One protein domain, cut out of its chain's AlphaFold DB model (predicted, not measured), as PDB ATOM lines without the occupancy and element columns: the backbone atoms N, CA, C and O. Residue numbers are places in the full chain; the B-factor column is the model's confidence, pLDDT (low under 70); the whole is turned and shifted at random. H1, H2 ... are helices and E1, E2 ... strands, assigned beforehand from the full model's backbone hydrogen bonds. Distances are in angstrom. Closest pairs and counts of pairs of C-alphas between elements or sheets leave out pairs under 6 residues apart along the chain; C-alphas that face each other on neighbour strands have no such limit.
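What this domain is: This is residues 58 to 131 of the 251 residues of the protein "Probable 2-phosphosulfolactate phosphatase" of Proteobacteria bacterium (UniProt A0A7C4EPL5). A small sheet of three parallel strands makes the core, with H1 over one face, H2 over the other, and H3 packed beside H1 and running the same way. The 74 printed residues, with three named helices and three named strands, run H1 E1 H2 E2 H3 E3, and the sheet's order is E1 E3 E2. The class is mixed, helices and strands; the whole is compact, with a radius of gyration of the C-alphas of 10.9 A and spans of 26 by 25 by 17 A.

How they stand to each other: Start at H1, residues 58 to 66, then pass E1, 70 to 73, H2, 77 to 85, E2, 89 to 94, H3, 108 to 117, and E3, 122 to 126. H1 is on the sheet; its closest C-alphas to E1 are those of Val 60 and Ile 71, 7.6 A. Between E1 and E3, find N 72 and O 123 at 2.8 A. H2 is on the opposite face, at a height over the sheet of 9.2 A; its closest C-alphas to E2 are those of Gln 84 and Ile 90, 6.2 A. Between E3 and E2, N 91 and O 124 are 2.8 A apart. E1, H2 and E2 form a split strand-helix-strand unit, with E3 between its strands; E2, H3 and E3 form one on neighbour strands; both crossovers are right-handed. H3 is not on the sheet but touches H1, Thr 59 and Pro 108 giving the closest C-alphas, 4.5 A, at a shallow tilt of 27 degrees. In the three helices, every O i to N i+4 pair is within hydrogen-bond range.

Where its parts are: Find C-alpha 58 at (160.610, 156.122, 115.283); H1 runs 12.3 A from there. H2 is 12.4 A long, E2 17.2 A and H3 14.3 A. E3 ends at C-alpha 126, (174.312, 156.338, 113.506).

The domain as a whole: The C-alphas of Gln 117 and Asn 129, the two farthest apart, are 28.6 A apart. The printed part has no cut, and the link E2 to H3 is long. No printed residue is under 70.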
ATOM      1  N   SER A  58     161.556 156.940 116.047       98.75
ATOM      2  CA  SER A  58     160.610 156.122 115.283       98.75
ATOM      3  C   SER A  58     161.264 154.883 114.662       98.75
ATOM      4  O   SER A  58     160.685 153.791 114.690       98.75
ATOM      5  N   THR A  59     162.493 155.012 114.151       98.69
ATOM      6  CA  THR A  59     163.303 153.886 113.658       98.69
ATOM      7  C   THR A  59     163.635 152.908 114.783       98.69
ATOM      8  O   THR A  59     163.431 151.705 114.622       98.69
ATOM      9  N   VAL A  60     164.077 153.403 115.944       98.81
ATOM     10  CA  VAL A  60     164.388 152.582 117.130       98.81
ATOM     11  C   VAL A  60     163.159 151.823 117.630       98.81
ATOM     12  O   VAL A  60     163.223 150.614 117.862       98.81
ATOM     13  N   VAL A  61     162.022 152.506 117.760       98.81
ATOM     14  CA  VAL A  61     160.756 151.897 118.192       98.81
ATOM     15  C   VAL A  61     160.321 150.811 117.209       98.81
ATOM     16  O   VAL A  61     159.967 149.711 117.631       98.81
ATOM     17  N   THR A  62     160.421 151.078 115.905       98.81
ATOM     18  CA  THR A  62     160.100 150.101 114.855       98.81
ATOM     19  C   THR A  62     161.027 148.884 114.911       98.81
ATOM     20  O   THR A  62     160.547 147.753 114.885       98.81
ATOM     21  N   ALA A  63     162.339 149.085 115.061       98.62
ATOM     22  CA  ALA A  63     163.316 148.004 115.194       98.62
ATOM     23  C   ALA A  63     163.004 147.087 116.389       98.62
ATOM     24  O   ALA A  63     162.893 145.869 116.233       98.62
ATOM     25  N   CYS A  64     162.780 147.661 117.575       98.56
ATOM     26  CA  CYS A  64     162.410 146.884 118.760       98.56
ATOM     27  C   CYS A  64     161.053 146.177 118.605       98.56
ATOM     28  O   CYS A  64     160.874 145.074 119.125       98.56
ATOM     29  N   ALA A  65     160.090 146.784 117.906       98.19
ATOM     30  CA  ALA A  65     158.794 146.162 117.643       98.19
ATOM     31  C   ALA A  65     158.899 144.947 116.709       98.19
ATOM     32  O   ALA A  65     158.200 143.959 116.930       98.19
ATOM     33  N   LEU A  66     159.802 144.994 115.726       98.19
ATOM     34  CA  LEU A  66     160.072 143.892 114.797       98.19
ATOM     35  C   LEU A  66     160.879 142.746 115.423       98.19
ATOM     36  O   LEU A  66     160.907 141.653 114.866       98.19
ATOM     37  N   GLY A  67     161.483 142.965 116.593       97.12
ATOM     38  CA  GLY A  67     162.232 141.942 117.323       97.12
ATOM     39  C   GLY A  67     163.750 142.086 117.253       97.12
ATOM     40  O   GLY A  67     164.446 141.145 117.616       97.12
ATOM     41  N   VAL A  68     164.273 143.245 116.836       98.25
ATOM     42  CA  VAL A  68     165.697 143.562 117.029       98.25
ATOM     43  C   VAL A  68     165.981 143.614 118.534       98.25
ATOM     44  O   VAL A  68     165.335 144.362 119.275       98.25
ATOM     45  N   GLU A  69     166.922 142.792 118.986       97.50
ATOM     46  CA  GLU A  69     167.234 142.576 120.399       97.50
ATOM     47  C   GLU A  69     168.133 143.679 120.963       97.50
ATOM     48  O   GLU A  69     167.912 144.141 122.085       97.50
ATOM     49  N   GLU A  70     169.121 144.121 120.178       98.25
ATOM     50  CA  GLU A  70     170.094 145.143 120.572       98.25
ATOM     51  C   GLU A  70     170.283 146.187 119.469       98.25
ATOM     52  O   GLU A  70     170.584 145.851 118.322       98.25
ATOM     53  N   ILE A  71     170.164 147.465 119.837       98.75
ATOM     54  CA  ILE A  71     170.533 148.588 118.969       98.75
ATOM     55  C   ILE A  71     171.727 149.313 119.594       98.75
ATOM     56  O   ILE A  71     171.622 149.898 120.674       98.75
ATOM     57  N   LEU A  72     172.866 149.240 118.914       98.56
ATOM     58  CA  LEU A  72     174.154 149.789 119.315       98.56
ATOM     59  C   LEU A  72     174.284 151.223 118.778       98.56
ATOM     60  O   LEU A  72     174.356 151.403 117.560       98.56
ATOM     61  N   PRO A  73     174.307 152.254 119.635       98.19
ATOM     62  CA  PRO A  73     174.564 153.615 119.190       98.19
ATOM     63  C   PRO A  73     176.029 153.776 118.765       98.19
ATOM     64  O   PRO A  73     176.935 153.463 119.537       98.19
ATOM     65  N   VAL A  74     176.278 154.288 117.555       97.31
ATOM     66  CA  VAL A  74     177.640 154.480 117.024       97.31
ATOM     67  C   VAL A  74     177.833 155.889 116.455       97.31
ATOM     68  O   VAL A  74     176.958 156.429 115.783       97.31
ATOM     69  N   LEU A  75     178.987 156.502 116.744       95.56
ATOM     70  CA  LEU A  75     179.376 157.820 116.209       95.56
ATOM     71  C   LEU A  75     180.316 157.706 115.007       95.56
ATOM     72  O   LEU A  75     180.250 158.512 114.078       95.56
ATOM     73  N   ASP A  76     181.200 156.717 115.044       94.44
ATOM     74  CA  ASP A  76     182.290 156.555 114.095       94.44
ATOM     75  C   ASP A  76     181.940 155.541 113.002       94.44
ATOM     76  O   ASP A  76     181.380 154.478 113.282       94.44
ATOM     77  N   ASP A  77     182.271 155.880 111.755       96.06
ATOM     78  CA  ASP A  77     181.980 155.012 110.613       96.06
ATOM     79  C   ASP A  77     182.882 153.782 110.585       96.06
ATOM     80  O   ASP A  77     182.407 152.710 110.227       96.06
ATOM     81  N   ALA A  78     184.147 153.883 111.007       96.75
ATOM     82  CA  ALA A  78     185.032 152.721 111.036       96.75
ATOM     83  C   ALA A  78     184.532 151.678 112.045       96.75
ATOM     84  O   ALA A  78     184.487 150.493 111.719       96.75
ATOM     85  N   MET A  79     184.055 152.114 113.216       96.31
ATOM     86  CA  MET A  79     183.419 151.224 114.194       96.31
ATOM     87  C   MET A  79     182.133 150.581 113.652       96.31
ATOM     88  O   MET A  79     181.894 149.397 113.884       96.31
ATOM     89  N   ALA A  80     181.305 151.328 112.913       97.44
ATOM     90  CA  ALA A  80     180.120 150.763 112.267       97.44
ATOM     91  C   ALA A  80     180.505 149.687 111.235       97.44
ATOM     92  O   ALA A  80     179.981 148.576 111.280       97.44
ATOM     93  N   MET A  81     181.467 149.972 110.356       97.56
ATOM     94  CA  MET A  81     181.942 149.016 109.345       97.56
ATOM     95  C   MET A  81     182.588 147.777 109.979       97.56
ATOM     96  O   MET A  81     182.390 146.657 109.508       97.56
ATOM     97  N   GLU A  82     183.312 147.936 111.088       97.81
ATOM     98  CA  GLU A  82     183.849 146.804 111.844       97.81
ATOM     99  C   GLU A  82     182.728 145.913 112.396       97.81
ATOM    100  O   GLU A  82     182.790 144.690 112.256       97.81
ATOM    101  N   LEU A  83     181.671 146.493 112.971       97.69
ATOM    102  CA  LEU A  83     180.496 145.736 113.417       97.69
ATOM    103  C   LEU A  83     179.801 145.026 112.245       97.69
ATOM    104  O   LEU A  83     179.388 143.872 112.392       97.69
ATOM    105  N   GLN A  84     179.731 145.674 111.079       97.50
ATOM    106  CA  GLN A  84     179.192 145.083 109.852       97.50
ATOM    107  C   GLN A  84     179.972 143.835 109.431       97.50
ATOM    108  O   GLN A  84     179.373 142.793 109.161       97.50
ATOM    109  N   HIS A  85     181.307 143.890 109.459       96.75
ATOM    110  CA  HIS A  85     182.160 142.728 109.186       96.75
ATOM    111  C   HIS A  85     181.934 141.571 110.176       96.75
ATOM    112  O   HIS A  85     182.122 140.411 109.814       96.75
ATOM    113  N   HIS A  86     181.479 141.866 111.396       96.88
ATOM    114  CA  HIS A  86     181.097 140.872 112.405       96.88
ATOM    115  C   HIS A  86     179.617 140.446 112.326       96.88
ATOM    116  O   HIS A  86     179.116 139.774 113.229       96.88
ATOM    117  N   GLY A  87     178.908 140.804 111.250       95.94
ATOM    118  CA  GLY A  87     177.540 140.359 110.976       95.94
ATOM    119  C   GLY A  87     176.441 141.186 111.647       95.94
ATOM    120  O   GLY A  87     175.294 140.739 111.700       95.94
ATOM    121  N   VAL A  88     176.756 142.377 112.163       98.31
ATOM    122  CA  VAL A  88     175.753 143.325 112.673       98.31
ATOM    123  C   VAL A  88     175.217 144.161 111.514       98.31
ATOM    124  O   VAL A  88     175.990 144.709 110.740       98.31
ATOM    125  N   VAL A  89     173.896 144.305 111.400       98.62
ATOM    126  CA  VAL A  89     173.314 145.212 110.399       98.62
ATOM    127  C   VAL A  89     173.605 146.650 110.807       98.62
ATOM    128  O   VAL A  89     173.381 147.011 111.961       98.62
ATOM    129  N   ILE A  90     174.062 147.485 109.879       98.56
ATOM    130  CA  ILE A  90     174.328 148.899 110.151       98.56
ATOM    131  C   ILE A  90     173.312 149.804 109.459       98.56
ATOM    132  O   ILE A  90     173.012 149.672 108.270       98.56
ATOM    133  N   ALA A  91     172.766 150.741 110.225       98.38
ATOM    134  CA  ALA A  91     171.820 151.737 109.760       98.38
ATOM    135  C   ALA A  91     172.276 153.139 110.141       98.38
ATOM    136  O   ALA A  91     172.819 153.371 111.223       98.38
ATOM    137  N   GLY A  92     172.047 154.102 109.258       96.62
ATOM    138  CA  GLY A  92     172.362 155.468 109.616       96.62
ATOM    139  C   GLY A  92     172.066 156.500 108.559       96.62
ATOM    140  O   GLY A  92     171.761 156.193 107.405       96.62
ATOM    141  N   GLU A  93     172.125 157.752 108.986       96.19
ATOM    142  CA  GLU A  93     171.921 158.889 108.107       96.19
ATOM    143  C   GLU A  93     172.910 160.020 108.361       96.19
ATOM    144  O   GLU A  93     173.363 160.231 109.486       96.19
ATOM    145  N   GLN A  94     173.182 160.766 107.293       93.06
ATOM    146  CA  GLN A  94     173.778 162.091 107.341       93.06
ATOM    147  C   GLN A  94     172.968 163.011 106.423       93.06
ATOM    148  O   GLN A  94     172.802 162.747 105.230       93.06
ATOM    149  N   GLY A  95     172.413 164.091 106.977       87.38
ATOM    150  CA  GLY A  95     171.586 165.026 106.204       87.38
ATOM    151  C   GLY A  95     170.299 164.395 105.649       87.38
ATOM    152  O   GLY A  95     169.839 164.762 104.563       87.38
ATOM    153  N   CYS A  96     169.709 163.457 106.390       88.81
ATOM    154  CA  CYS A  96     168.550 162.627 106.052       88.81
ATOM    155  C   CYS A  96     168.795 161.531 105.002       88.81
ATOM    156  O   CYS A  96     167.875 160.756 104.727       88.81
ATOM    157  N   LEU A  97     169.988 161.441 104.417       93.12
ATOM    158  CA  LEU A  97     170.320 160.431 103.414       93.12
ATOM    159  C   LEU A  97     171.079 159.273 104.052       93.12
ATOM    160  O   LEU A  97     171.807 159.472 105.022       93.12
ATOM    161  N   LYS A  98     170.901 158.069 103.502       97.12
ATOM    162  CA  LYS A  98     171.651 156.889 103.936       97.12
ATOM    163  C   LYS A  98     173.152 157.128 103.749       97.12
ATOM    164  O   LYS A  98     173.562 157.635 102.707       97.12
ATOM    165  N   ILE A  99     173.944 156.751 104.748       97.44
ATOM    166  CA  ILE A  99     175.407 156.814 104.675       97.44
ATOM    167  C   ILE A  99     175.902 155.763 103.669       97.44
ATOM    168  O   ILE A  99     175.406 154.636 103.629       97.44
ATOM    169  N   GLU A 100     176.858 156.130 102.818       96.56
ATOM    170  CA  GLU A 100     177.438 155.201 101.847       96.56
ATOM    171  C   GLU A 100     178.073 153.988 102.552       96.56
ATOM    172  O   GLU A 100     178.703 154.117 103.598       96.56
ATOM    173  N   GLY A 101     177.858 152.791 102.000       96.50
ATOM    174  CA  GLY A 101     178.306 151.526 102.594       96.50
ATOM    175  C   GLY A 101     177.393 150.955 103.690       96.50
ATOM    176  O   GLY A 101     177.511 149.774 104.008       96.50
ATOM    177  N   TYR A 102     176.436 151.729 104.219       98.31
ATOM    178  CA  TYR A 102     175.493 151.222 105.219       98.31
ATOM    179  C   TYR A 102     174.382 150.367 104.589       98.31
ATOM    180  O   TYR A 102     173.902 150.637 103.477       98.31
ATOM    181  N   ASP A 103     173.908 149.369 105.340       98.19
ATOM    182  CA  ASP A 103     172.847 148.463 104.895       98.19
ATOM    183  C   ASP A 103     171.515 149.210 104.728       98.19
ATOM    184  O   ASP A 103     170.849 149.065 103.701       98.19
ATOM    185  N   ILE A 104     171.156 150.049 105.710       97.38
ATOM    186  CA  ILE A 104     169.855 150.737 105.813       97.38
ATOM    187  C   ILE A 104     170.055 152.231 106.122       97.38
ATOM    188  O   ILE A 104     171.015 152.623 106.784       97.38
ATOM    189  N   GLY A 105     169.154 153.100 105.661       97.50
ATOM    190  CA  GLY A 105     169.057 154.472 106.155       97.50
ATOM    191  C   GLY A 105     168.426 154.560 107.552       97.50
ATOM    192  O   GLY A 105     168.058 153.562 108.168       97.50
ATOM    193  N   ASN A 106     168.209 155.781 108.044       97.56
ATOM    194  CA  ASN A 106     167.390 156.028 109.241       97.56
ATOM    195  C   ASN A 106     165.880 156.051 108.907       97.56
ATOM    196  O   ASN A 106     165.186 157.011 109.230       97.56
ATOM    197  N   SER A 107     165.392 155.045 108.176       98.19
ATOM    198  CA  SER A 107     163.997 154.937 107.730       98.19
ATOM    199  C   SER A 107     163.316 153.732 108.390       98.19
ATOM    200  O   SER A 107     163.732 152.597 108.137       98.19
ATOM    201  N   PRO A 108     162.237 153.913 109.178       98.25
ATOM    202  CA  PRO A 108     161.492 152.785 109.737       98.25
ATOM    203  C   PRO A 108     160.822 151.925 108.653       98.25
ATOM    204  O   PRO A 108     160.686 150.709 108.818       98.25
ATOM    205  N   VAL A 109     160.431 152.519 107.519       98.31
ATOM    206  CA  VAL A 109     159.829 151.784 106.397       98.31
ATOM    207  C   VAL A 109     160.869 150.933 105.669       98.31
ATOM    208  O   VAL A 109     160.613 149.762 105.385       98.31
ATOM    209  N   GLU A 110     162.048 151.489 105.383       97.88
ATOM    210  CA  GLU A 110     163.172 150.742 104.806       97.88
ATOM    211  C   GLU A 110     163.603 149.605 105.738       97.88
ATOM    212  O   GLU A 110     163.730 148.464 105.291       97.88
ATOM    213  N   LEU A 111     163.718 149.888 107.040       98.38
ATOM    214  CA  LEU A 111     164.041 148.899 108.065       98.38
ATOM    215  C   LEU A 111     163.030 147.752 108.072       98.38
ATOM    216  O   LEU A 111     163.428 146.589 108.060       98.38
ATOM    217  N   THR A 112     161.731 148.059 108.019       98.31
ATOM    218  CA  THR A 112     160.669 147.041 107.967       98.31
ATOM    219  C   THR A 112     160.813 146.142 106.738       98.31
ATOM    220  O   THR A 112     160.741 144.917 106.855       98.31
ATOM    221  N   ARG A 113     161.071 146.722 105.556       98.00
ATOM    222  CA  ARG A 113     161.283 145.953 104.316       98.00
ATOM    223  C   ARG A 113     162.521 145.063 104.412       98.00
ATOM    224  O   ARG A 113     162.451 143.884 104.075       98.00
ATOM    225  N   ARG A 114     163.640 145.609 104.897       97.56
ATOM    226  CA  ARG A 114     164.905 144.877 105.039       97.56
ATOM    227  C   ARG A 114     164.809 143.752 106.069       97.56
ATOM    228  O   ARG A 114     165.369 142.680 105.841       97.56
ATOM    229  N   PHE A 115     164.102 143.972 107.175       97.88
ATOM    230  CA  PHE A 115     163.872 142.956 108.201       97.88
ATOM    231  C   PHE A 115     162.979 141.823 107.686       97.88
ATOM    232  O   PHE A 115     163.283 140.657 107.912       97.88
ATOM    233  N   ALA A 116     161.919 142.143 106.934       97.75
ATOM    234  CA  ALA A 116     161.036 141.138 106.340       97.75
ATOM    235  C   ALA A 116     161.761 140.215 105.342       97.75
ATOM    236  O   ALA A 116     161.403 139.048 105.215       97.75
ATOM    237  N   GLN A 117     162.778 140.726 104.643       97.44
ATOM    238  CA  GLN A 117     163.605 139.929 103.731       97.44
ATOM    239  C   GLN A 117     164.598 139.034 104.475       97.44
ATOM    240  O   GLN A 117     164.805 137.881 104.101       97.44
ATOM    241  N   THR A 118     165.262 139.565 105.501       97.19
ATOM    242  CA  THR A 118     166.254 138.817 106.281       97.19
ATOM    243  C   THR A 118     166.285 139.364 107.708       97.19
ATOM    244  O   THR A 118     166.928 140.394 107.938       97.19
ATOM    245  N   PRO A 119     165.598 138.712 108.664       97.06
ATOM    246  CA  PRO A 119     165.591 139.126 110.064       97.06
ATOM    247  C   PRO A 119     166.999 139.175 110.664       97.06
ATOM    248  O   PRO A 119     167.876 138.400 110.287       97.06
ATOM    249  N   PHE A 120     167.209 140.081 111.614       98.19
ATOM    250  CA  PHE A 120     168.484 140.272 112.305       98.19
ATOM    251  C   PHE A 120     168.245 140.644 113.769       98.19
ATOM    252  O   PHE A 120     167.271 141.321 114.091       98.19
ATOM    253  N   SER A 121     169.135 140.217 114.664       97.69
ATOM    254  CA  SER A 121     169.002 140.475 116.106       97.69
ATOM    255  C   SER A 121     169.705 141.752 116.564       97.69
ATOM    256  O   SER A 121     169.318 142.318 117.584       97.69
ATOM    257  N   LYS A 122     170.715 142.231 115.823       98.44
ATOM    258  CA  LYS A 122     171.525 143.398 116.195       98.44
ATOM    259  C   LYS A 122     171.555 144.452 115.101       98.44
ATOM    260  O   LYS A 122     171.702 144.120 113.925       98.44
ATOM    261  N   LEU A 123     171.467 145.710 115.519       98.69
ATOM    262  CA  LEU A 123     171.523 146.891 114.662       98.69
ATOM    263  C   LEU A 123     172.552 147.877 115.220       98.69
ATOM    264  O   LEU A 123     172.441 148.253 116.380       98.69
ATOM    265  N   ALA A 124     173.512 148.346 114.431       98.62
ATOM    266  CA  ALA A 124     174.275 149.546 114.774       98.62
ATOM    267  C   ALA A 124     173.585 150.765 114.156       98.62
ATOM    268  O   ALA A 124     173.229 150.726 112.981       98.62
ATOM    269  N   LEU A 125     173.368 151.825 114.933       98.62
ATOM    270  CA  LEU A 125     172.648 153.018 114.489       98.62
ATOM    271  C   LEU A 125     173.508 154.274 114.649       98.62
ATOM    272  O   LEU A 125     173.932 154.598 115.760       98.62
ATOM    273  N   LYS A 126     173.692 155.007 113.546       97.94
ATOM    274  CA  LYS A 126     174.312 156.338 113.506       97.94
ATOM    275  C   LYS A 126     173.323 157.385 113.006       97.94
ATOM    276  O   LYS A 126     172.728 157.229 111.945       97.94
ATOM    277  N   THR A 127     173.166 158.481 113.737       96.25
ATOM    278  CA  THR A 127     172.307 159.599 113.319       96.25
ATOM    279  C   THR A 127     172.949 160.930 113.677       96.25
ATOM    280  O   THR A 127     173.759 161.003 114.601       96.25
ATOM    281  N   THR A 128     172.514 161.995 113.015       93.62
ATOM    282  CA  THR A 128     173.062 163.347 113.180       93.62
ATOM    283  C   THR A 128     172.754 163.945 114.557       93.62
ATOM    284  O   THR A 128     173.653 164.491 115.187       93.62
ATOM    285  N   ASN A 129     171.512 163.822 115.052       91.25
ATOM    286  CA  ASN A 129     171.074 164.506 116.284       91.25
ATOM    287  C   ASN A 129     170.869 163.543 117.463       91.25
ATOM    288  O   ASN A 129     171.446 163.737 118.533       91.25
ATOM    289  N   PHE A 130     170.090 162.476 117.257       96.75
ATOM    290  CA  PHE A 130     169.718 161.540 118.320       96.75
ATOM    291  C   PHE A 130     170.902 160.830 118.988       96.75
ATOM    292  O   PHE A 130     171.018 160.890 120.206       96.75
ATOM    293  N   ILE A 131     171.797 160.179 118.234       97.62
ATOM    294  CA  ILE A 131     172.904 159.398 118.819       97.62
ATOM    295  C   ILE A 131     173.882 160.266 119.636       97.62
ATOM    296  O   ILE A 131     174.151 159.904 120.785       97.62
TER     297      ILE A 131